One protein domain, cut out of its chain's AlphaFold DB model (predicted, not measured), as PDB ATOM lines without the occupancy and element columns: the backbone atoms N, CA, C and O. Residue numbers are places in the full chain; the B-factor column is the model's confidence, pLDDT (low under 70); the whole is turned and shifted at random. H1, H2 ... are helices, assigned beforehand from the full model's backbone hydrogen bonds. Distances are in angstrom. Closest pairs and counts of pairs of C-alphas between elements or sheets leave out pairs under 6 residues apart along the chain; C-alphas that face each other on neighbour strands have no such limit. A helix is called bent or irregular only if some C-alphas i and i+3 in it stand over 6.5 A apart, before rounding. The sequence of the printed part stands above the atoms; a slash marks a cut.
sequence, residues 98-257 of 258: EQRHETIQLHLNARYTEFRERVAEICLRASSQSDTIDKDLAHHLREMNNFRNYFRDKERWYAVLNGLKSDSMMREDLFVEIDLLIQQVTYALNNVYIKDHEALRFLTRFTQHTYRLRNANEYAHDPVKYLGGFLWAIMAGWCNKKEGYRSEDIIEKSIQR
ATOM      1  N   GLU A  98      44.844  88.067  54.821       85.12
ATOM      2  CA  GLU A  98      45.610  86.846  55.104       85.12
ATOM      3  C   GLU A  98      47.113  87.132  55.223       85.12
ATOM      4  O   GLU A  98      47.731  86.785  56.233       85.12
ATOM      5  N   GLN A  99      47.700  87.837  54.249       87.62
ATOM      6  CA  GLN A  99      49.121  88.206  54.279       87.62
ATOM      7  C   GLN A  99      49.463  89.087  55.482       87.62
ATOM      8  O   GLN A  99      50.512  88.935  56.116       87.62
ATOM      9  N   ARG A 100      48.577  90.027  55.814       87.88
ATOM     10  CA  ARG A 100      48.736  90.907  56.968       87.88
ATOM     11  C   ARG A 100      48.695  90.119  58.270       87.88
ATOM     12  O   ARG A 100      49.526  90.368  59.141       87.88
ATOM     13  N   HIS A 101      47.758  89.186  58.401       88.56
ATOM     14  CA  HIS A 101      47.651  88.316  59.565       88.56
ATOM     15  C   HIS A 101      48.920  87.474  59.752       88.56
ATOM     16  O   HIS A 101      49.508  87.502  60.834       88.56
ATOM     17  N   GLU A 102      49.396  86.826  58.685       89.12
ATOM     18  CA  GLU A 102      50.636  86.039  58.695       89.12
ATOM     19  C   GLU A 102      51.847  86.901  59.083       89.12
ATOM     20  O   GLU A 102      52.615  86.546  59.978       89.12
ATOM     21  N   THR A 103      51.981  88.092  58.493       90.69
ATOM     22  CA  THR A 103      53.079  89.023  58.802       90.69
ATOM     23  C   THR A 103      53.061  89.457  60.271       90.69
ATOM     24  O   THR A 103      54.106  89.502  60.921       90.69
ATOM     25  N   ILE A 104      51.881  89.761  60.823       92.38
ATOM     26  CA  ILE A 104      51.729  90.152  62.231       92.38
ATOM     27  C   ILE A 104      52.118  88.997  63.158       92.38
ATOM     28  O   ILE A 104      52.856  89.221  64.119       92.38
ATOM     29  N   GLN A 105      51.651  87.779  62.875       90.62
ATOM     30  CA  GLN A 105      52.008  86.598  63.661       90.62
ATOM     31  C   GLN A 105      53.518  86.340  63.634       90.62
ATOM     32  O   GLN A 105      54.121  86.142  64.692       90.62
ATOM     33  N   LEU A 106      54.139  86.395  62.451       92.25
ATOM     34  CA  LEU A 106      55.583  86.211  62.279       92.25
ATOM     35  C   LEU A 106      56.380  87.246  63.077       92.25
ATOM     36  O   LEU A 106      57.276  86.883  63.837       92.25
ATOM     37  N   HIS A 107      56.030  88.530  62.957       93.62
ATOM     38  CA  HIS A 107      56.696  89.602  63.698       93.62
ATOM     39  C   HIS A 107      56.522  89.458  65.212       93.62
ATOM     40  O   HIS A 107      57.479  89.653  65.962       93.62
ATOM     41  N   LEU A 108      55.327  89.088  65.678       94.62
ATOM     42  CA  LEU A 108      55.066  88.898  67.100       94.62
ATOM     43  C   LEU A 108      55.841  87.702  67.666       94.62
ATOM     44  O   LEU A 108      56.421  87.805  68.747       94.62
ATOM     45  N   ASN A 109      55.889  86.585  66.938       94.56
ATOM     46  CA  ASN A 109      56.656  85.410  67.340       94.56
ATOM     47  C   ASN A 109      58.168  85.701  67.365       94.56
ATOM     48  O   ASN A 109      58.842  85.392  68.353       94.56
ATOM     49  N   ALA A 110      58.684  86.381  66.336       95.56
ATOM     50  CA  ALA A 110      60.076  86.818  66.286       95.56
ATOM     51  C   ALA A 110      60.409  87.754  67.457       95.56
ATOM     52  O   ALA A 110      61.398  87.537  68.160       95.56
ATOM     53  N   ARG A 111      59.543  88.738  67.743       96.56
ATOM     54  CA  ARG A 111      59.731  89.654  68.875       96.56
ATOM     55  C   ARG A 111      59.704  88.929  70.214       96.56
ATOM     56  O   ARG A 111      60.482  89.282  71.098       96.56
ATOM     57  N   TYR A 112      58.824  87.945  70.389       96.00
ATOM     58  CA  TYR A 112      58.773  87.157  71.618       96.00
ATOM     59  C   TYR A 112      60.050  86.333  71.815       96.00
ATOM     60  O   TYR A 112      60.612  86.328  72.907       96.00
ATOM     61  N   THR A 113      60.557  85.715  70.749       95.75
ATOM     62  CA  THR A 113      61.830  84.980  70.774       95.75
ATOM     63  C   THR A 113      62.995  85.899  71.149       95.75
ATOM     64  O   THR A 113      63.758  85.587  72.063       95.75
ATOM     65  N   GLU A 114      63.088  87.068  70.509       96.31
ATOM     66  CA  GLU A 114      64.122  88.065  70.800       96.31
ATOM     67  C   GLU A 114      64.003  88.600  72.234       96.31
ATOM     68  O   GLU A 114      64.997  88.698  72.944       96.31
ATOM     69  N   PHE A 115      62.782  88.880  72.701       96.75
ATOM     70  CA  PHE A 115      62.520  89.275  74.086       96.75
ATOM     71  C   PHE A 115      63.068  88.240  75.078       96.75
ATOM     72  O   PHE A 115      63.751  88.609  76.031       96.75
ATOM     73  N   ARG A 116      62.821  86.944  74.851       96.56
ATOM     74  CA  ARG A 116      63.315  85.881  75.740       96.56
ATOM     75  C   ARG A 116      64.845  85.842  75.775       96.56
ATOM     76  O   ARG A 116      65.428  85.730  76.851       96.56
ATOM     77  N   GLU A 117      65.490  85.977  74.622       96.19
ATOM     78  CA  GLU A 117      66.952  86.018  74.518       96.19
ATOM     79  C   GLU A 117      67.539  87.246  75.236       96.19
ATOM     80  O   GLU A 117      68.415  87.097  76.088       96.19
ATOM     81  N   ARG A 118      66.980  88.443  75.016       96.19
ATOM     82  CA  ARG A 118      67.402  89.684  75.694       96.19
ATOM     83  C   ARG A 118      67.215  89.636  77.203       96.19
ATOM     84  O   ARG A 118      68.105  90.029  77.954       96.19
ATOM     85  N   VAL A 119      66.088  89.110  77.678       95.56
ATOM     86  CA  VAL A 119      65.860  88.930  79.118       95.56
ATOM     87  C   VAL A 119      66.866  87.941  79.705       95.56
ATOM     88  O   VAL A 119      67.349  88.161  80.817       95.56
ATOM     89  N   ALA A 120      67.221  86.875  78.980       95.62
ATOM     90  CA  ALA A 120      68.268  85.953  79.411       95.62
ATOM     91  C   ALA A 120      69.644  86.636  79.490       95.62
ATOM     92  O   ALA A 120      70.330  86.459  80.498       95.62
ATOM     93  N   GLU A 121      70.016  87.465  78.507       94.25
ATOM     94  CA  GLU A 121      71.237  88.288  78.549       94.25
ATOM     95  C   GLU A 121      71.256  89.192  79.790       94.25
ATOM     96  O   GLU A 121      72.225  89.174  80.552       94.25
ATOM     97  N   ILE A 122      70.171  89.932  80.044       93.56
ATOM     98  CA  ILE A 122      70.044  90.817  81.213       93.56
ATOM     99  C   ILE A 122      70.163  90.018  82.517       93.56
ATOM    100  O   ILE A 122      70.868  90.442  83.432       93.56
ATOM    101  N   CYS A 123      69.532  88.843  82.609       93.50
ATOM    102  CA  CYS A 123      69.647  87.988  83.791       93.50
ATOM    103  C   CYS A 123      71.089  87.508  84.002       93.50
ATOM    104  O   CYS A 123      71.591  87.550  85.124       93.50
ATOM    105  N   LEU A 124      71.779  87.088  82.939       93.50
ATOM    106  CA  LEU A 124      73.178  86.672  83.031       93.50
ATOM    107  C   LEU A 124      74.068  87.823  83.513       93.50
ATOM    108  O   LEU A 124      74.789  87.632  84.492       93.50
ATOM    109  N   ARG A 125      73.943  89.019  82.916       91.94
ATOM    110  CA  ARG A 125      74.656  90.239  83.348       91.94
ATOM    111  C   ARG A 125      74.393  90.567  84.810       91.94
ATOM    112  O   ARG A 125      75.331  90.794  85.568       91.94
ATOM    113  N   ALA A 126      73.126  90.558  85.217       91.19
ATOM    114  CA  ALA A 126      72.736  90.863  86.586       91.19
ATOM    115  C   ALA A 126      73.314  89.843  87.582       91.19
ATOM    116  O   ALA A 126      73.712  90.219  88.682       91.19
ATOM    117  N   SER A 127      73.400  88.565  87.196       90.38
ATOM    118  CA  SER A 127      73.951  87.507  88.051       90.38
ATOM    119  C   SER A 127      75.478  87.523  88.167       90.38
ATOM    120  O   SER A 127      75.998  87.174  89.224       90.38
ATOM    121  N   SER A 128      76.197  87.908  87.106       83.69
ATOM    122  CA  SER A 128      77.665  87.898  87.068       83.69
ATOM    123  C   SER A 128      78.298  89.251  87.394       83.69
ATOM    124  O   SER A 128      79.490  89.293  87.688       83.69
ATOM    125  N   GLN A 129      77.528  90.344  87.312       68.88
ATOM    126  CA  GLN A 129      78.016  91.730  87.344       68.88
ATOM    127  C   GLN A 129      79.187  91.973  86.373       68.88
ATOM    128  O   GLN A 129      80.090  92.762  86.644       68.88
ATOM    129  N   SER A 130      79.184  91.263  85.242       70.50
ATOM    130  CA  SER A 130      80.208  91.350  84.205       70.50
ATOM    131  C   SER A 130      79.606  91.866  82.903       70.50
ATOM    132  O   SER A 130      78.526  91.434  82.494       70.50
ATOM    133  N   ASP A 131      80.335  92.755  82.228       68.50
ATOM    134  CA  ASP A 131      79.959  93.269  80.908       68.50
ATOM    135  C   ASP A 131      80.194  92.247  79.785       68.50
ATOM    136  O   ASP A 131      79.605  92.356  78.708       68.50
ATOM    137  N   THR A 132      81.022  91.227  80.022       75.88
ATOM    138  CA  THR A 132      81.221  90.128  79.073       75.88
ATOM    139  C   THR A 132      80.178  89.042  79.308       75.88
ATOM    140  O   THR A 132      80.187  88.375  80.342       75.88
ATOM    141  N   ILE A 133      79.285  88.863  78.335       79.94
ATOM    142  CA  ILE A 133      78.198  87.881  78.377       79.94
ATOM    143  C   ILE A 133      78.517  86.754  77.407       79.94
ATOM    144  O   ILE A 133      78.869  86.999  76.251       79.94
ATOM    145  N   ASP A 134      78.326  85.523  77.864       87.38
ATOM    146  CA  ASP A 134      78.259  84.361  76.989       87.38
ATOM    147  C   ASP A 134      76.952  84.416  76.176       87.38
ATOM    148  O   ASP A 134      75.869  84.078  76.666       87.38
ATOM    149  N   LYS A 135      77.055  84.925  74.943       88.19
ATOM    150  CA  LYS A 135      75.917  85.062  74.024       88.19
ATOM    151  C   LYS A 135      75.334  83.710  73.625       88.19
ATOM    152  O   LYS A 135      74.122  83.607  73.462       88.19
ATOM    153  N   ASP A 136      76.166  82.677  73.520       92.25
ATOM    154  CA  ASP A 136      75.702  81.336  73.175       92.25
ATOM    155  C   ASP A 136      74.863  80.765  74.317       92.25
ATOM    156  O   ASP A 136      73.793  80.195  74.082       92.25
ATOM    157  N   LEU A 137      75.286  80.985  75.565       93.25
ATOM    158  CA  LEU A 137      74.480  80.636  76.728       93.25
ATOM    159  C   LEU A 137      73.160  81.412  76.742       93.25
ATOM    160  O   LEU A 137      72.110  80.800  76.923       93.25
ATOM    161  N   ALA A 138      73.178  82.729  76.516       92.75
ATOM    162  CA  ALA A 138      71.954  83.532  76.474       92.75
ATOM    163  C   ALA A 138      70.962  83.023  75.412       92.75
ATOM    164  O   ALA A 138      69.781  82.832  75.710       92.75
ATOM    165  N   HIS A 139      71.464  82.701  74.218       94.50
ATOM    166  CA  HIS A 139      70.689  82.104  73.137       94.50
ATOM    167  C   HIS A 139      70.046  80.775  73.549       94.50
ATOM    168  O   HIS A 139      68.858  80.562  73.325       94.50
ATOM    169  N   HIS A 140      70.790  79.891  74.222       95.81
ATOM    170  CA  HIS A 140      70.243  78.631  74.740       95.81
ATOM    171  C   HIS A 140      69.199  78.854  75.839       95.81
ATOM    172  O   HIS A 140      68.224  78.101  75.929       95.81
ATOM    173  N   LEU A 141      69.387  79.876  76.675       95.44
ATOM    174  CA  LEU A 141      68.476  80.246  77.756       95.44
ATOM    175  C   LEU A 141      67.219  80.972  77.269       95.44
ATOM    176  O   LEU A 141      66.315  81.180  78.076       95.44
ATOM    177  N   ARG A 142      67.092  81.309  75.981       95.00
ATOM    178  CA  ARG A 142      65.807  81.787  75.459       95.00
ATOM    179  C   ARG A 142      64.732  80.710  75.595       95.00
ATOM    180  O   ARG A 142      63.590  81.039  75.872       95.00
ATOM    181  N   GLU A 143      65.071  79.428  75.481       94.50
ATOM    182  CA  GLU A 143      64.110  78.328  75.611       94.50
ATOM    183  C   GLU A 143      63.596  78.195  77.052       94.50
ATOM    184  O   GLU A 143      64.379  78.171  78.007       94.50
ATOM    185  N   MET A 144      62.278  78.043  77.231       94.38
ATOM    186  CA  MET A 144      61.633  78.042  78.558       94.38
ATOM    187  C   MET A 144      62.248  77.029  79.528       94.38
ATOM    188  O   MET A 144      62.533  77.353  80.684       94.38
ATOM    189  N   ASN A 145      62.463  75.797  79.070       93.25
ATOM    190  CA  ASN A 145      62.989  74.733  79.922       93.25
ATOM    191  C   ASN A 145      64.465  74.954  80.277       93.25
ATOM    192  O   ASN A 145      64.864  74.674  81.408       93.25
ATOM    193  N   ASN A 146      65.257  75.502  79.355       94.75
ATOM    194  CA  ASN A 146      66.669  75.794  79.592       94.75
ATOM    195  C   ASN A 146      66.818  76.928  80.605       94.75
ATOM    196  O   ASN A 146      67.526  76.758  81.599       94.75
ATOM    197  N   PHE A 147      66.075  78.027  80.417       95.50
ATOM    198  CA  PHE A 147      66.012  79.127  81.381       95.50
ATOM    199  C   PHE A 147      65.648  78.621  82.775       95.50
ATOM    200  O   PHE A 147      66.363  78.861  83.752       95.50
ATOM    201  N   ARG A 148      64.538  77.873  82.851       93.75
ATOM    202  CA  ARG A 148      64.016  77.310  84.095       93.75
ATOM    203  C   ARG A 148      65.075  76.475  84.789       93.75
ATOM    204  O   ARG A 148      65.298  76.680  85.972       93.75
ATOM    205  N   ASN A 149      65.704  75.537  84.087       93.19
ATOM    206  CA  ASN A 149      66.675  74.622  84.681       93.19
ATOM    207  C   ASN A 149      67.942  75.347  85.145       93.19
ATOM    208  O   ASN A 149      68.452  75.040  86.221       93.19
ATOM    209  N   TYR A 150      68.414  76.330  84.378       93.81
ATOM    210  CA  TYR A 150      69.625  77.079  84.696       93.81
ATOM    211  C   TYR A 150      69.471  77.969  85.936       93.81
ATOM    212  O   TYR A 150      70.337  77.944  86.816       93.81
ATOM    213  N   PHE A 151      68.361  78.711  86.028       93.81
ATOM    214  CA  PHE A 151      68.067  79.627  87.137       93.81
ATOM    215  C   PHE A 151      67.206  79.002  88.247       93.81
ATOM    216  O   PHE A 151      66.814  79.691  89.184       93.81
ATOM    217  N   ARG A 152      66.910  77.695  88.189       90.81
ATOM    218  CA  ARG A 152      66.235  76.976  89.290       90.81
ATOM    219  C   ARG A 152      67.046  77.018  90.579       90.81
ATOM    220  O   ARG A 152      66.476  76.934  91.669       90.81
ATOM    221  N   ASP A 153      68.364  77.095  90.434       90.88
ATOM    222  CA  ASP A 153      69.278  77.317  91.535       90.88
ATOM    223  C   ASP A 153      68.975  78.662  92.215       90.88
ATOM    224  O   ASP A 153      68.971  79.722  91.584       90.88
ATOM    225  N   LYS A 154      68.689  78.606  93.520       88.44
ATOM    226  CA  LYS A 154      68.268  79.788  94.275       88.44
ATOM    227  C   LYS A 154      69.366  80.840  94.339       88.44
ATOM    228  O   LYS A 154      69.038  82.020  94.299       88.44
ATOM    229  N   GLU A 155      70.631  80.443  94.443       91.62
ATOM    230  CA  GLU A 155      71.745  81.387  94.548       91.62
ATOM    231  C   GLU A 155      71.890  82.177  93.250       91.62
ATOM    232  O   GLU A 155      71.945  83.406  93.289       91.62
ATOM    233  N   ARG A 156      71.819  81.495  92.098       91.88
ATOM    234  CA  ARG A 156      71.824  82.157  90.784       91.88
ATOM    235  C   ARG A 156      70.667  83.130  90.627       91.88
ATOM    236  O   ARG A 156      70.879  84.263  90.206       91.88
ATOM    237  N   TRP A 157      69.449  82.717  90.974       93.69
ATOM    238  CA  TRP A 157      68.292  83.602  90.847       93.69
ATOM    239  C   TRP A 157      68.364  84.799  91.802       93.69
ATOM    240  O   TRP A 157      68.062  85.923  91.408       93.69
ATOM    241  N   TYR A 158      68.818  84.601  93.042       92.69
ATOM    242  CA  TYR A 158      69.032  85.717  93.963       92.69
ATOM    243  C   TYR A 158      70.133  86.665  93.481       92.69
ATOM    244  O   TYR A 158      69.984  87.873  93.659       92.69
ATOM    245  N   ALA A 159      71.184  86.162  92.828       93.00
ATOM    246  CA  ALA A 159      72.197  87.004  92.202       93.00
ATOM    247  C   ALA A 159      71.588  87.913  91.121       93.00
ATOM    248  O   ALA A 159      71.849  89.113  91.140       93.00
ATOM    249  N   VAL A 160      70.689  87.392  90.270       93.69
ATOM    250  CA  VAL A 160      69.928  88.209  89.299       93.69
ATOM    251  C   VAL A 160      69.160  89.328  90.004       93.69
ATOM    252  O   VAL A 160      69.283  90.495  89.638       93.69
ATOM    253  N   LEU A 161      68.373  88.993  91.033       93.12
ATOM    254  CA  LEU A 161      67.567  89.984  91.754       93.12
ATOM    255  C   LEU A 161      68.437  91.049  92.429       93.12
ATOM    256  O   LEU A 161      68.090  92.228  92.409       93.12
ATOM    257  N   ASN A 162      69.572  90.651  93.000       92.06
ATOM    258  CA  ASN A 162      70.517  91.580  93.606       92.06
ATOM    259  C   ASN A 162      71.153  92.497  92.556       92.06
ATOM    260  O   ASN A 162      71.212  93.699  92.792       92.06
ATOM    261  N   GLY A 163      71.542  91.962  91.393       90.75
ATOM    262  CA  GLY A 163      72.072  92.739  90.271       90.75
ATOM    263  C   GLY A 163      71.082  93.780  89.751       90.75
ATOM    264  O   GLY A 163      71.412  94.962  89.663       90.75
ATOM    265  N   LEU A 164      69.828  93.373  89.520       90.25
ATOM    266  CA  LEU A 164      68.747  94.291  89.146       90.25
ATOM    267  C   LEU A 164      68.495  95.346  90.233       90.25
ATOM    268  O   LEU A 164      68.167  96.491  89.940       90.25
ATOM    269  N   LYS A 165      68.639  94.991  91.512       89.19
ATOM    270  CA  LYS A 165      68.477  95.948  92.610       89.19
ATOM    271  C   LYS A 165      69.616  96.963  92.674       89.19
ATOM    272  O   LYS A 165      69.349  98.126  92.970       89.19
ATOM    273  N   SER A 166      70.850  96.536  92.414       86.62
ATOM    274  CA  SER A 166      72.034  97.398  92.462       86.62
ATOM    275  C   SER A 166      72.169  98.319  91.252       86.62
ATOM    276  O   SER A 166      72.709  99.410  91.399       86.62
ATOM    277  N   ASP A 167      71.666  97.910  90.087       85.38
ATOM    278  CA  ASP A 167      71.801  98.665  88.843       85.38
ATOM    279  C   ASP A 167      70.427  99.078  88.290       85.38
ATOM    280  O   ASP A 167      69.641  98.266  87.793       85.38
ATOM    281  N   SER A 168      70.114 100.373  88.386       83.50
ATOM    282  CA  SER A 168      68.883 100.929  87.818       83.50
ATOM    283  C   SER A 168      68.842 100.869  86.294       83.50
ATOM    284  O   SER A 168      67.749 100.774  85.748       83.50
ATOM    285  N   MET A 169      69.992 100.897  85.619       86.81
ATOM    286  CA  MET A 169      70.069 100.851  84.160       86.81
ATOM    287  C   MET A 169      69.636  99.476  83.643       86.81
ATOM    288  O   MET A 169      68.789  99.407  82.763       86.81
ATOM    289  N   MET A 170      70.085  98.382  84.272       86.81
ATOM    290  CA  MET A 170      69.636  97.026  83.905       86.81
ATOM    291  C   MET A 170      68.130  96.816  84.111       86.81
ATOM    292  O   MET A 170      67.491  96.069  83.369       86.81
ATOM    293  N   ARG A 171      67.544  97.457  85.131       87.44
ATOM    294  CA  ARG A 171      66.085  97.435  85.320       87.44
ATOM    295  C   ARG A 171      65.362  98.191  84.221       87.44
ATOM    296  O   ARG A 171      64.319  97.722  83.778       87.44
ATOM    297  N   GLU A 172      65.894  99.332  83.805       88.25
ATOM    298  CA  GLU A 172      65.300 100.110  82.724       88.25
ATOM    299  C   GLU A 172      65.394  99.358  81.392       88.25
ATOM    300  O   GLU A 172      64.381  99.227  80.713       88.25
ATOM    301  N   ASP A 173      66.544  98.745  81.081       90.44
ATOM    302  CA  ASP A 173      66.728  97.877  79.904       90.44
ATOM    303  C   ASP A 173      65.674  96.760  79.865       90.44
ATOM    304  O   ASP A 173      65.055  96.483  78.838       90.44
ATOM    305  N   LEU A 174      65.407  96.144  81.015       91.31
ATOM    306  CA  LEU A 174      64.389  95.110  81.131       91.31
ATOM    307  C   LEU A 174      62.972  95.642  80.874       91.31
ATOM    308  O   LEU A 174      62.172  94.972  80.219       91.31
ATOM    309  N   PHE A 175      62.643  96.825  81.396       90.25
ATOM    310  CA  PHE A 175      61.355  97.460  81.122       90.25
ATOM    311  C   PHE A 175      61.214  97.855  79.652       90.25
ATOM    312  O   PHE A 175      60.125  97.691  79.108       90.25
ATOM    313  N   VAL A 176      62.294  98.283  78.994       92.38
ATOM    314  CA  VAL A 176      62.310  98.541  77.547       92.38
ATOM    315  C   VAL A 176      61.957  97.273  76.772       92.38
ATOM    316  O   VAL A 176      61.065  97.309  75.926       92.38
ATOM    317  N   GLU A 177      62.574  96.133  77.088       94.69
ATOM    318  CA  GLU A 177      62.262  94.863  76.417       94.69
ATOM    319  C   GLU A 177      60.806  94.424  76.647       94.69
ATOM    320  O   GLU A 177      60.124  93.987  75.713       94.69
ATOM    321  N   ILE A 178      60.292  94.586  77.872       92.00
ATOM    322  CA  ILE A 178      58.878  94.331  78.179       92.00
ATOM    323  C   ILE A 178      57.980  95.257  77.348       92.00
ATOM    324  O   ILE A 178      57.028  94.782  76.732       92.00
ATOM    325  N   ASP A 179      58.273  96.555  77.302       91.75
ATOM    326  CA  ASP A 179      57.481  97.540  76.565       91.75
ATOM    327  C   ASP A 179      57.457  97.235  75.061       91.75
ATOM    328  O   ASP A 179      56.388  97.273  74.452       91.75
ATOM    329  N   LEU A 180      58.594  96.861  74.466       94.38
ATOM    330  CA  LEU A 180      58.678  96.464  73.056       94.38
ATOM    331  C   LEU A 180      57.804  95.238  72.756       94.38
ATOM    332  O   LEU A 180      57.067  95.230  71.765       94.38
ATOM    333  N   LEU A 181      57.825  94.222  73.628       94.38
ATOM    334  CA  LEU A 181      56.939  93.065  73.497       94.38
ATOM    335  C   LEU A 181      55.465  93.480  73.605       94.38
ATOM    336  O   LEU A 181      54.641  93.063  72.792       94.38
ATOM    337  N   ILE A 182      55.120  94.318  74.582       92.25
ATOM    338  CA  ILE A 182      53.743  94.777  74.804       92.25
ATOM    339  C   ILE A 182      53.224  95.630  73.652       92.25
ATOM    340  O   ILE A 182      52.053  95.497  73.287       92.25
ATOM    341  N   GLN A 183      54.068  96.461  73.044       93.69
ATOM    342  CA  GLN A 183      53.720  97.204  71.837       93.69
ATOM    343  C   GLN A 183      53.371  96.253  70.689       93.69
ATOM    344  O   GLN A 183      52.328  96.437  70.063       93.69
ATOM    345  N   GLN A 184      54.164  95.201  70.462       94.25
ATOM    346  CA  GLN A 184      53.866  94.210  69.421       94.25
ATOM    347  C   GLN A 184      52.614  93.383  69.729       94.25
ATOM    348  O   GLN A 184      51.785  93.180  68.844       94.25
ATOM    349  N   VAL A 185      52.411  92.965  70.984       92.94
ATOM    350  CA  VAL A 185      51.174  92.282  71.406       92.94
ATOM    351  C   VAL A 185      49.966  93.187  71.172       92.94
ATOM    352  O   VAL A 185      48.981  92.756  70.585       92.94
ATOM    353  N   THR A 186      50.037  94.453  71.582       92.44
ATOM    354  CA  THR A 186      48.937  95.416  71.412       92.44
ATOM    355  C   THR A 186      48.663  95.690  69.935       92.44
ATOM    356  O   THR A 186      47.505  95.740  69.522       92.44
ATOM    357  N   TYR A 187      49.715  95.820  69.121       93.06
ATOM    358  CA  TYR A 187      49.588  95.942  67.675       93.06
ATOM    359  C   TYR A 187      48.871  94.727  67.079       93.06
ATOM    360  O   TYR A 187      47.929  94.912  66.314       93.06
ATOM    361  N   ALA A 188      49.232  93.506  67.479       91.75
ATOM    362  CA  ALA A 188      48.557  92.300  67.014       91.75
ATOM    363  C   ALA A 188      47.086  92.243  67.456       91.75
ATOM    364  O   ALA A 188      46.207  92.052  66.618       91.75
ATOM    365  N   LEU A 189      46.801  92.503  68.737       89.56
ATOM    366  CA  LEU A 189      45.439  92.496  69.289       89.56
ATOM    367  C   LEU A 189      44.492  93.478  68.584       89.56
ATOM    368  O   LEU A 189      43.300  93.206  68.479       89.56
ATOM    369  N   ASN A 190      45.013  94.607  68.097       90.06
ATOM    370  CA  ASN A 190      44.218  95.629  67.414       90.06
ATOM    371  C   ASN A 190      44.055  95.385  65.907       90.06
ATOM    372  O   ASN A 190      43.232  96.042  65.275       90.06
ATOM    373  N   ASN A 191      44.857  94.496  65.315       88.44
ATOM    374  CA  ASN A 191      44.956  94.350  63.862       88.44
ATOM    375  C   ASN A 191      44.662  92.937  63.350       88.44
ATOM    376  O   ASN A 191      44.622  92.741  62.136       88.44
ATOM    377  N   VAL A 192      44.435  91.979  64.247       84.12
ATOM    378  CA  VAL A 192      44.106  90.591  63.923       84.12
ATOM    379  C   VAL A 192      42.727  90.242  64.471       84.12
ATOM    380  O   VAL A 192      42.409  90.536  65.623       84.12
ATOM    381  N   TYR A 193      41.906  89.582  63.651       75.56
ATOM    382  CA  TYR A 193      40.660  88.990  64.119       75.56
ATOM    383  C   TYR A 193      40.939  87.674  64.854       75.56
ATOM    384  O   TYR A 193      41.191  86.639  64.241       75.56
ATOM    385  N   ILE A 194      40.863  87.714  66.182       74.31
ATOM    386  CA  ILE A 194      41.250  86.587  67.034       74.31
ATOM    387  C   ILE A 194      40.039  85.701  67.310       74.31
ATOM    388  O   ILE A 194      39.090  86.111  67.987       74.31
ATOM    389  N   LYS A 195      40.084  84.455  66.828       74.81
ATOM    390  CA  LYS A 195      39.037  83.452  67.099       74.81
ATOM    391  C   LYS A 195      39.185  82.809  68.481       74.81
ATOM    392  O   LYS A 195      38.178  82.463  69.099       74.81
ATOM    393  N   ASP A 196      40.412  82.659  68.988       84.81
ATOM    394  CA  ASP A 196      40.663  82.071  70.307       84.81
ATOM    395  C   ASP A 196      40.480  83.112  71.428       84.81
ATOM    396  O   ASP A 196      41.371  83.892  71.782       84.81
ATOM    397  N   HIS A 197      39.293  83.102  72.037       82.88
ATOM    398  CA  HIS A 197      38.970  83.983  73.156       82.88
ATOM    399  C   HIS A 197      39.830  83.748  74.411       82.88
ATOM    400  O   HIS A 197      39.912  84.639  75.259       82.88
ATOM    401  N   GLU A 198      40.430  82.569  74.592       85.62
ATOM    402  CA  GLU A 198      41.325  82.301  75.719       85.62
ATOM    403  C   GLU A 198      42.671  82.999  75.519       85.62
ATOM    404  O   GLU A 198      43.096  83.737  76.415       85.62
ATOM    405  N   ALA A 199      43.274  82.849  74.336       85.25
ATOM    406  CA  ALA A 199      44.514  83.529  73.960       85.25
ATOM    407  C   ALA A 199      44.359  85.059  74.040       85.25
ATOM    408  O   ALA A 199      45.163  85.737  74.684       85.25
ATOM    409  N   LEU A 200      43.256  85.599  73.500       86.38
ATOM    410  CA  LEU A 200      42.924  87.026  73.579       86.38
ATOM    411  C   LEU A 200      42.847  87.532  75.027       86.38
ATOM    412  O   LEU A 200      43.461  88.544  75.382       86.38
ATOM    413  N   ARG A 201      42.084  86.838  75.887       87.56
ATOM    414  CA  ARG A 201      41.943  87.221  77.302       87.56
ATOM    415  C   ARG A 201      43.274  87.149  78.032       87.56
ATOM    416  O   ARG A 201      43.540  88.003  78.876       87.56
ATOM    417  N   PHE A 202      44.080  86.132  77.746       88.56
ATOM    418  CA  PHE A 202      45.394  85.971  78.351       88.56
ATOM    419  C   PHE A 202      46.321  87.130  77.971       88.56
ATOM    420  O   PHE A 202      46.835  87.798  78.867       88.56
ATOM    421  N   LEU A 203      46.456  87.435  76.678       88.31
ATOM    422  CA  LEU A 203      47.318  88.517  76.200       88.31
ATOM    423  C   LEU A 203      46.840  89.894  76.672       88.31
ATOM    424  O   LEU A 203      47.647  90.714  77.091       88.31
ATOM    425  N   THR A 204      45.528  90.124  76.730       87.56
ATOM    426  CA  THR A 204      44.973  91.370  77.288       87.56
ATOM    427  C   THR A 204      45.278  91.510  78.784       87.56
ATOM    428  O   THR A 204      45.608  92.587  79.272       87.56
ATOM    429  N   ARG A 205      45.190  90.421  79.557       87.25
ATOM    430  CA  ARG A 205      45.581  90.446  80.977       87.25
ATOM    431  C   ARG A 205      47.083  90.647  81.141       87.25
ATOM    432  O   ARG A 205      47.494  91.331  82.073       87.25
ATOM    433  N   PHE A 206      47.879  90.068  80.246       86.62
ATOM    434  CA  PHE A 206      49.323  90.242  80.210       86.62
ATOM    435  C   PHE A 206      49.700  91.719  80.018       86.62
ATOM    436  O   PHE A 206      50.439  92.250  80.846       86.62
ATOM    437  N   THR A 207      49.103  92.416  79.040       86.19
ATOM    438  CA  THR A 207      49.339  93.859  78.823       86.19
ATOM    439  C   THR A 207      48.885  94.735  79.994       86.19
ATOM    440  O   THR A 207      49.552  95.700  80.361       86.19
ATOM    441  N   GLN A 208      47.779  94.391  80.652       84.62
ATOM    442  CA  GLN A 208      47.335  95.114  81.847       84.62
ATOM    443  C   GLN A 208      48.276  94.906  83.039       84.62
ATOM    444  O   GLN A 208      48.455  95.807  83.863       84.62
ATOM    445  N   HIS A 209      48.854  93.711  83.167       82.69
ATOM    446  CA  HIS A 209      49.734  93.382  84.278       82.69
ATOM    447  C   HIS A 209      51.097  94.069  84.146       82.69
ATOM    448  O   HIS A 209      51.589  94.592  85.145       82.69
ATOM    449  N   THR A 210      51.667  94.158  82.938       81.25
ATOM    450  CA  THR A 210      52.913  94.910  82.688       81.25
ATOM    451  C   THR A 210      52.772  96.392  83.009       81.25
ATOM    452  O   THR A 210      53.626  96.951  83.695       81.25
ATOM    453  N   TYR A 211      51.655  97.014  82.617       79.06
ATOM    454  CA  TYR A 211      51.375  98.406  82.972       79.06
ATOM    455  C   TYR A 211      51.353  98.617  84.495       79.06
ATOM    456  O   TYR A 211      51.930  99.572  85.016       79.06
ATOM    457  N   ARG A 212      50.729  97.691  85.237       79.69
ATOM    458  CA  ARG A 212      50.722  97.730  86.708       79.69
ATOM    459  C   ARG A 212      52.112  97.517  87.299       79.69
ATOM    460  O   ARG A 212      52.430  98.180  88.271       79.69
ATOM    461  N   LEU A 213      52.926  96.628  86.731       79.50
ATOM    462  CA  LEU A 213      54.300  96.376  87.181       79.50
ATOM    463  C   LEU A 213      55.184  97.615  87.072       79.50
ATOM    464  O   LEU A 213      55.911  97.916  88.015       79.50
ATOM    465  N   ARG A 214      55.078  98.361  85.970       74.62
ATOM    466  CA  ARG A 214      55.813  99.616  85.779       74.62
ATOM    467  C   ARG A 214      55.454 100.658  86.841       74.62
ATOM    468  O   ARG A 214      56.334 101.278  87.431       74.62
ATOM    469  N   ASN A 215      54.160 100.795  87.127       71.62
ATOM    470  CA  ASN A 215      53.646 101.797  88.063       71.62
ATOM    471  C   ASN A 215      53.631 101.322  89.530       71.62
ATOM    472  O   ASN A 215      53.406 102.114  90.440       71.62
ATOM    473  N   ALA A 216      53.902 100.041  89.794       65.19
ATOM    474  CA  ALA A 216      53.964  99.491  91.151       65.19
ATOM    475  C   ALA A 216      55.149 100.035  91.970       65.19
ATOM    476  O   ALA A 216      55.133  99.922  93.198       65.19
ATOM    477  N   ASN A 217      56.143 100.649  91.314       57.19
ATOM    478  CA  ASN A 217      57.283 101.311  91.957       57.19
ATOM    479  C   ASN A 217      56.873 102.389  92.979       57.19
ATOM    480  O   ASN A 217      57.645 102.654  93.895       57.19
ATOM    481  N   GLU A 218      55.671 102.968  92.882       53.00
ATOM    482  CA  GLU A 218      55.187 103.971  93.845       53.00
ATOM    483  C   GLU A 218      54.677 103.377  95.176       53.00
ATOM    484  O   GLU A 218      54.607 104.096  96.170       53.00
ATOM    485  N   TYR A 219      54.344 102.077  95.236       49.53
ATOM    486  CA  TYR A 219      53.619 101.489  96.383       49.53
ATOM    487  C   TYR A 219      54.194 100.163  96.913       49.53
ATOM    488  O   TYR A 219      53.719  99.643  97.926       49.53
ATOM    489  N   ALA A 220      55.196  99.577  96.251       60.53
ATOM    490  CA  ALA A 220      55.767  98.289  96.641       60.53
ATOM    491  C   ALA A 220      56.969  98.436  97.592       60.53
ATOM    492  O   ALA A 220      57.926  99.143  97.303       60.53
ATOM    493  N   HIS A 221      56.965  97.673  98.693       60.56
ATOM    494  CA  HIS A 221      58.079  97.622  99.653       60.56
ATOM    495  C   HIS A 221      59.384  97.051  99.049       60.56
ATOM    496  O   HIS A 221      60.472  97.379  99.512       60.56
ATOM    497  N   ASP A 222      59.281  96.207  98.011       74.62
ATOM    498  CA  ASP A 222      60.420  95.693  97.237       74.62
ATOM    499  C   ASP A 222      60.018  95.482  95.762       74.62
ATOM    500  O   ASP A 222      59.532  94.405  95.396       74.62
ATOM    501  N   PRO A 223      60.162  96.502  94.900       76.75
ATOM    502  CA  PRO A 223      59.712  96.431  93.511       76.75
ATOM    503  C   PRO A 223      60.467  95.390  92.676       76.75
ATOM    504  O   PRO A 223      59.890  94.785  91.770       76.75
ATOM    505  N   VAL A 224      61.732  95.111  93.007       84.31
ATOM    506  CA  VAL A 224      62.562  94.137  92.280       84.31
ATOM    507  C   VAL A 224      62.069  92.718  92.519       84.31
ATOM    508  O   VAL A 224      62.061  91.900  91.603       84.31
ATOM    509  N   LYS A 225      61.574  92.425  93.724       84.25
ATOM    510  CA  LYS A 225      60.970  91.128  94.032       84.25
ATOM    511  C   LYS A 225      59.707  90.859  93.208       84.25
ATOM    512  O   LYS A 225      59.522  89.738  92.732       84.25
ATOM    513  N   TYR A 226      58.848  91.864  93.031       82.25
ATOM    514  CA  TYR A 226      57.644  91.737  92.199       82.25
ATOM    515  C   TYR A 226      57.992  91.578  90.719       82.25
ATOM    516  O   TYR A 226      57.473  90.669  90.069       82.25
ATOM    517  N   LEU A 227      58.915  92.404  90.215       86.62
ATOM    518  CA  LEU A 227      59.440  92.300  88.855       86.62
ATOM    519  C   LEU A 227      60.055  90.920  88.602       86.62
ATOM    520  O   LEU A 227      59.691  90.251  87.644       86.62
ATOM    521  N   GLY A 228      60.897  90.438  89.515       89.00
ATOM    522  CA  GLY A 228      61.490  89.108  89.445       89.00
ATOM    523  C   GLY A 228      60.446  87.993  89.398       89.00
ATOM    524  O   GLY A 228      60.541  87.096  88.567       89.00
ATOM    525  N   GLY A 229      59.408  88.055  90.236       88.69
ATOM    526  CA  GLY A 229      58.316  87.078  90.193       88.69
ATOM    527  C   GLY A 229      57.601  87.037  88.838       88.69
ATOM    528  O   GLY A 229      57.289  85.957  88.336       88.69
ATOM    529  N   PHE A 230      57.385  88.203  88.229       88.12
ATOM    530  CA  PHE A 230      56.803  88.316  86.894       88.12
ATOM    531  C   PHE A 230      57.731  87.782  85.796       88.12
ATOM    532  O   PHE A 230      57.300  86.970  84.978       88.12
ATOM    533  N   LEU A 231      59.008  88.174  85.806       90.44
ATOM    534  CA  LEU A 231      60.007  87.680  84.856       90.44
ATOM    535  C   LEU A 231      60.145  86.169  84.917       90.44
ATOM    536  O   LEU A 231      60.106  85.506  83.885       90.44
ATOM    537  N   TRP A 232      60.268  85.625  86.130       91.75
ATOM    538  CA  TRP A 232      60.376  84.189  86.343       91.75
ATOM    539  C   TRP A 232      59.219  83.460  85.678       91.75
ATOM    540  O   TRP A 232      59.400  82.462  84.994       91.75
ATOM    541  N   ALA A 233      58.013  83.975  85.844       88.56
ATOM    542  CA  ALA A 233      56.842  83.331  85.310       88.56
ATOM    543  C   ALA A 233      56.713  83.365  83.783       88.56
ATOM    544  O   ALA A 233      56.161  82.429  83.203       88.56
ATOM    545  N   ILE A 234      57.207  84.417  83.136       90.19
ATOM    546  CA  ILE A 234      57.255  84.504  81.672       90.19
ATOM    547  C   ILE A 234      58.360  83.600  81.134       90.19
ATOM    548  O   ILE A 234      58.143  82.787  80.242       90.19
ATOM    549  N   MET A 235      59.549  83.707  81.720       93.56
ATOM    550  CA  MET A 235      60.751  83.058  81.213       93.56
ATOM    551  C   MET A 235      60.797  81.571  81.547       93.56
ATOM    552  O   MET A 235      61.074  80.751  80.677       93.56
ATOM    553  N   ALA A 236      60.488  81.210  82.789       91.25
ATOM    554  CA  ALA A 236      60.475  79.835  83.267       91.25
ATOM    555  C   ALA A 236      59.082  79.197  83.194       91.25
ATOM    556  O   ALA A 236      58.943  78.029  83.544       91.25
ATOM    557  N   GLY A 237      58.049  79.914  82.746       84.94
ATOM    558  CA  GLY A 237      56.675  79.423  82.652       84.94
ATOM    559  C   GLY A 237      55.902  79.466  83.976       84.94
ATOM    560  O   GLY A 237      56.447  79.298  85.070       84.94
ATOM    561  N   TRP A 238      54.585  79.666  83.875       77.12
ATOM    562  CA  TRP A 238      53.706  79.772  85.039       77.12
ATOM    563  C   TRP A 238      53.643  78.464  85.839       77.12
ATOM    564  O   TRP A 238      53.401  77.382  85.297       77.12
ATOM    565  N   CYS A 239      53.807  78.586  87.158       64.00
ATOM    566  CA  CYS A 239      53.650  77.492  88.111       64.00
ATOM    567  C   CYS A 239      52.273  77.570  88.780       64.00
ATOM    568  O   CYS A 239      51.943  78.566  89.430       64.00
ATOM    569  N   ASN A 240      51.465  76.520  88.636       58.06
ATOM    570  CA  ASN A 240      50.218  76.356  89.375       58.06
ATOM    571  C   ASN A 240      50.516  75.589  90.672       58.06
ATOM    572  O   ASN A 240      51.068  74.492  90.627       58.06
ATOM    573  N   LYS A 241      50.102  76.112  91.834       55.31
ATOM    574  CA  LYS A 241      50.322  75.459  93.142       55.31
ATOM    575  C   LYS A 241      49.771  74.025  93.222       55.31
ATOM    576  O   LYS A 241      50.227  73.274  94.074       55.31
ATOM    577  N   LYS A 242      48.797  73.660  92.377       54.50
ATOM    578  CA  LYS A 242      48.198  72.313  92.332       54.50
ATOM    579  C   LYS A 242      48.814  71.374  91.287       54.50
ATOM    580  O   LYS A 242      48.800  70.172  91.498       54.50
ATOM    581  N   GLU A 243      49.334  71.907  90.183       58.62
ATOM    582  CA  GLU A 243      49.743  71.117  89.002       58.62
ATOM    583  C   GLU A 243      51.243  71.241  88.687       58.62
ATOM    584  O   GLU A 243      51.751  70.570  87.794       58.62
ATOM    585  N   GLY A 244      51.974  72.078  89.427       73.56
ATOM    586  CA  GLY A 244      53.384  72.352  89.179       73.56
ATOM    587  C   GLY A 244      53.606  73.311  88.007       73.56
ATOM    588  O   GLY A 244      52.741  74.116  87.649       73.56
ATOM    589  N   TYR A 245      54.812  73.268  87.444       78.69
ATOM    590  CA  TYR A 245      55.159  74.065  86.272       78.69
ATOM    591  C   TYR A 245      54.495  73.507  85.020       78.69
ATOM    592  O   TYR A 245      54.497  72.298  84.796       78.69
ATOM    593  N   ARG A 246      54.003  74.399  84.158       78.06
ATOM    594  CA  ARG A 246      53.516  73.989  82.841       78.06
ATOM    595  C   ARG A 246      54.645  73.430  81.973       78.06
ATOM    596  O   ARG A 246      55.794  73.881  82.048       78.06
ATOM    597  N   SER A 247      54.285  72.449  81.151       80.50
ATOM    598  CA  SER A 247      55.156  71.834  80.145       80.50
ATOM    599  C   SER A 247      55.376  72.725  78.923       80.50
ATOM    600  O   SER A 247      56.398  72.593  78.263       80.50
ATOM    601  N   GLU A 248      54.447  73.643  78.650       85.31
ATOM    602  CA  GLU A 248      54.433  74.503  77.463       85.31
ATOM    603  C   GLU A 248      54.454  75.988  77.841       85.31
ATOM    604  O   GLU A 248      53.912  76.388  78.882       85.31
ATOM    605  N   ASP A 249      55.034  76.805  76.962       89.12
ATOM    606  CA  ASP A 249      55.002  78.260  77.056       89.12
ATOM    607  C   ASP A 249      53.617  78.780  76.628       89.12
ATOM    608  O   ASP A 249      53.214  78.689  75.469       89.12
ATOM    609  N   ILE A 250      52.852  79.314  77.587       86.19
ATOM    610  CA  ILE A 250      51.494  79.817  77.329       86.19
ATOM    611  C   ILE A 250      51.521  81.039  76.412       86.19
ATOM    612  O   ILE A 250      50.579  81.223  75.644       86.19
ATOM    613  N   ILE A 251      52.538  81.897  76.516       87.50
ATOM    614  CA  ILE A 251      52.610  83.122  75.716       87.50
ATOM    615  C   ILE A 251      52.882  82.733  74.273       87.50
ATOM    616  O   ILE A 251      52.121  83.136  73.399       87.50
ATOM    617  N   GLU A 252      53.867  81.867  74.040       90.25
ATOM    618  CA  GLU A 252      54.151  81.336  72.705       90.25
ATOM    619  C   GLU A 252      52.924  80.642  72.104       90.25
ATOM    620  O   GLU A 252      52.504  80.951  70.991       90.25
ATOM    621  N   LYS A 253      52.274  79.775  72.885       89.56
ATOM    622  CA  LYS A 253      51.055  79.077  72.472       89.56
ATOM    623  C   LYS A 253      49.896  80.029  72.191       89.56
ATOM    624  O   LYS A 253      49.104  79.770  71.294       89.56
ATOM    625  N   SER A 254      49.774  81.114  72.952       87.38
ATOM    626  CA  SER A 254      48.756  82.141  72.710       87.38
ATOM    627  C   SER A 254      49.060  82.908  71.427       87.38
ATOM    628  O   SER A 254      48.141  83.142  70.657       87.38
ATOM    629  N   ILE A 255      50.332  83.232  71.166       87.50
ATOM    630  CA  ILE A 255      50.780  83.885  69.928       87.50
ATOM    631  C   ILE A 255      50.485  83.005  68.708       87.50
ATOM    632  O   ILE A 255      49.967  83.502  67.719       87.50
ATOM    633  N   GLN A 256      50.741  81.696  68.792       87.25
ATOM    634  CA  GLN A 256      50.449  80.735  67.717       87.25
ATOM    635  C   GLN A 256      48.944  80.532  67.452       87.25
ATOM    636  O   GLN A 256      48.571  79.928  66.450       87.25
ATOM    637  N   ARG A 257      48.078  80.971  68.373       83.94
ATOM    638  CA  ARG A 257      46.614  80.813  68.310       83.94
ATOM    639  C   ARG A 257      45.867  82.118  68.016       83.94
ATOM    640  O   ARG A 257      44.635  82.085  67.953       83.94
TER     641      ARG A 257
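This is residues 98 to 257 of the 258 residues of the protein "Ion_trans_2 domain-containing protein" of Moraxellaceae bacterium (UniProt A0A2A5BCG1). Look first at one long helix, H1, which runs most of the length of the domain, with H5 folded alongside it and H6 folded back along H5. H7 folds back again beside the last part of H6 into the middle of the model, H4 crosses H1 near its last residues, H2 and H3 make a corner beside H1, and the short H8 packs on both H1 and H6. You have 160 residues here with eight named helices, H1 to H8 in chain order, and no named strand; the class is all helix. The whole is compact, with a radius of gyration of the C-alphas of 15.8 A, and its rounded outline spans 46 by 38 by 35 A.

Find C-alpha 98 at (45.610, 86.846, 55.104); from there H1, residues 98 to 128, runs 45.3 A to C-alpha 128 at (77.665, 87.898, 87.068). H5 is residues 168 to 191, 34.5 A long, and H6 is residues 197 to 218, 33.0 A long. H6 is irregular, but only just: C-alphas 214 and 217 are 6.6 A apart. H4, residues 154 to 166, measures 18.1 A, and H7, residues 223 to 235, measures 18.2 A. The short helices are H2 at residues 135 to 141, H3 at residues 144 to 151 and H8 at residues 250 to 255, where C-alpha 255 stands at (50.780, 83.885, 69.928).

Begin at the hub, H1, which touches H2, H4, H5 and H8. H5 runs opposite ways to it at a shallow tilt of 13 degrees; their closest C-alphas, Leu 108 and Gln 184, are 5.9 A apart. At residues 123 to 128 alone H1 touches H4, about perpendicular at 86 degrees, with C-alphas 126 and 163 closest at 4.2 A. H2 touches residues 116 to 124 of H1, closest at C-alphas 121 and 138, 5.2 A. H5 and H6 form a helical hairpin at a shallow tilt of 31 degrees, closest at C-alphas 182 and 207, 6.0 A. H6 and H7 form another, at 23 degrees, closest at C-alphas 217 and 223, 5.7 A. H3 and H7 only just touch, with 3 pairs of C-alphas within 8 A, closest at C-alphas 144 and 235, 5.7 A. H8 touches H6, closest at C-alphas 199 and 254, 4.6 A. H1 and H6 are apart. Every O i to N i+4 pair is within hydrogen-bond range in H1, H2, H3, H4, H5, H7 and H8; in H6 16 of 18 are.

The two C-alphas farthest apart, Glu 98 and Glu 155, are 47.6 A from each other. The printed part has no cut. H7 to H8 is the long link, residues 236 to 249, where residues 239 to 240 pair antiparallel with 244 to 245. Look for pLDDT under 70 at residues 129, 131, 216 to 221 and 239 to 243; the mean of the printed part is 86.4.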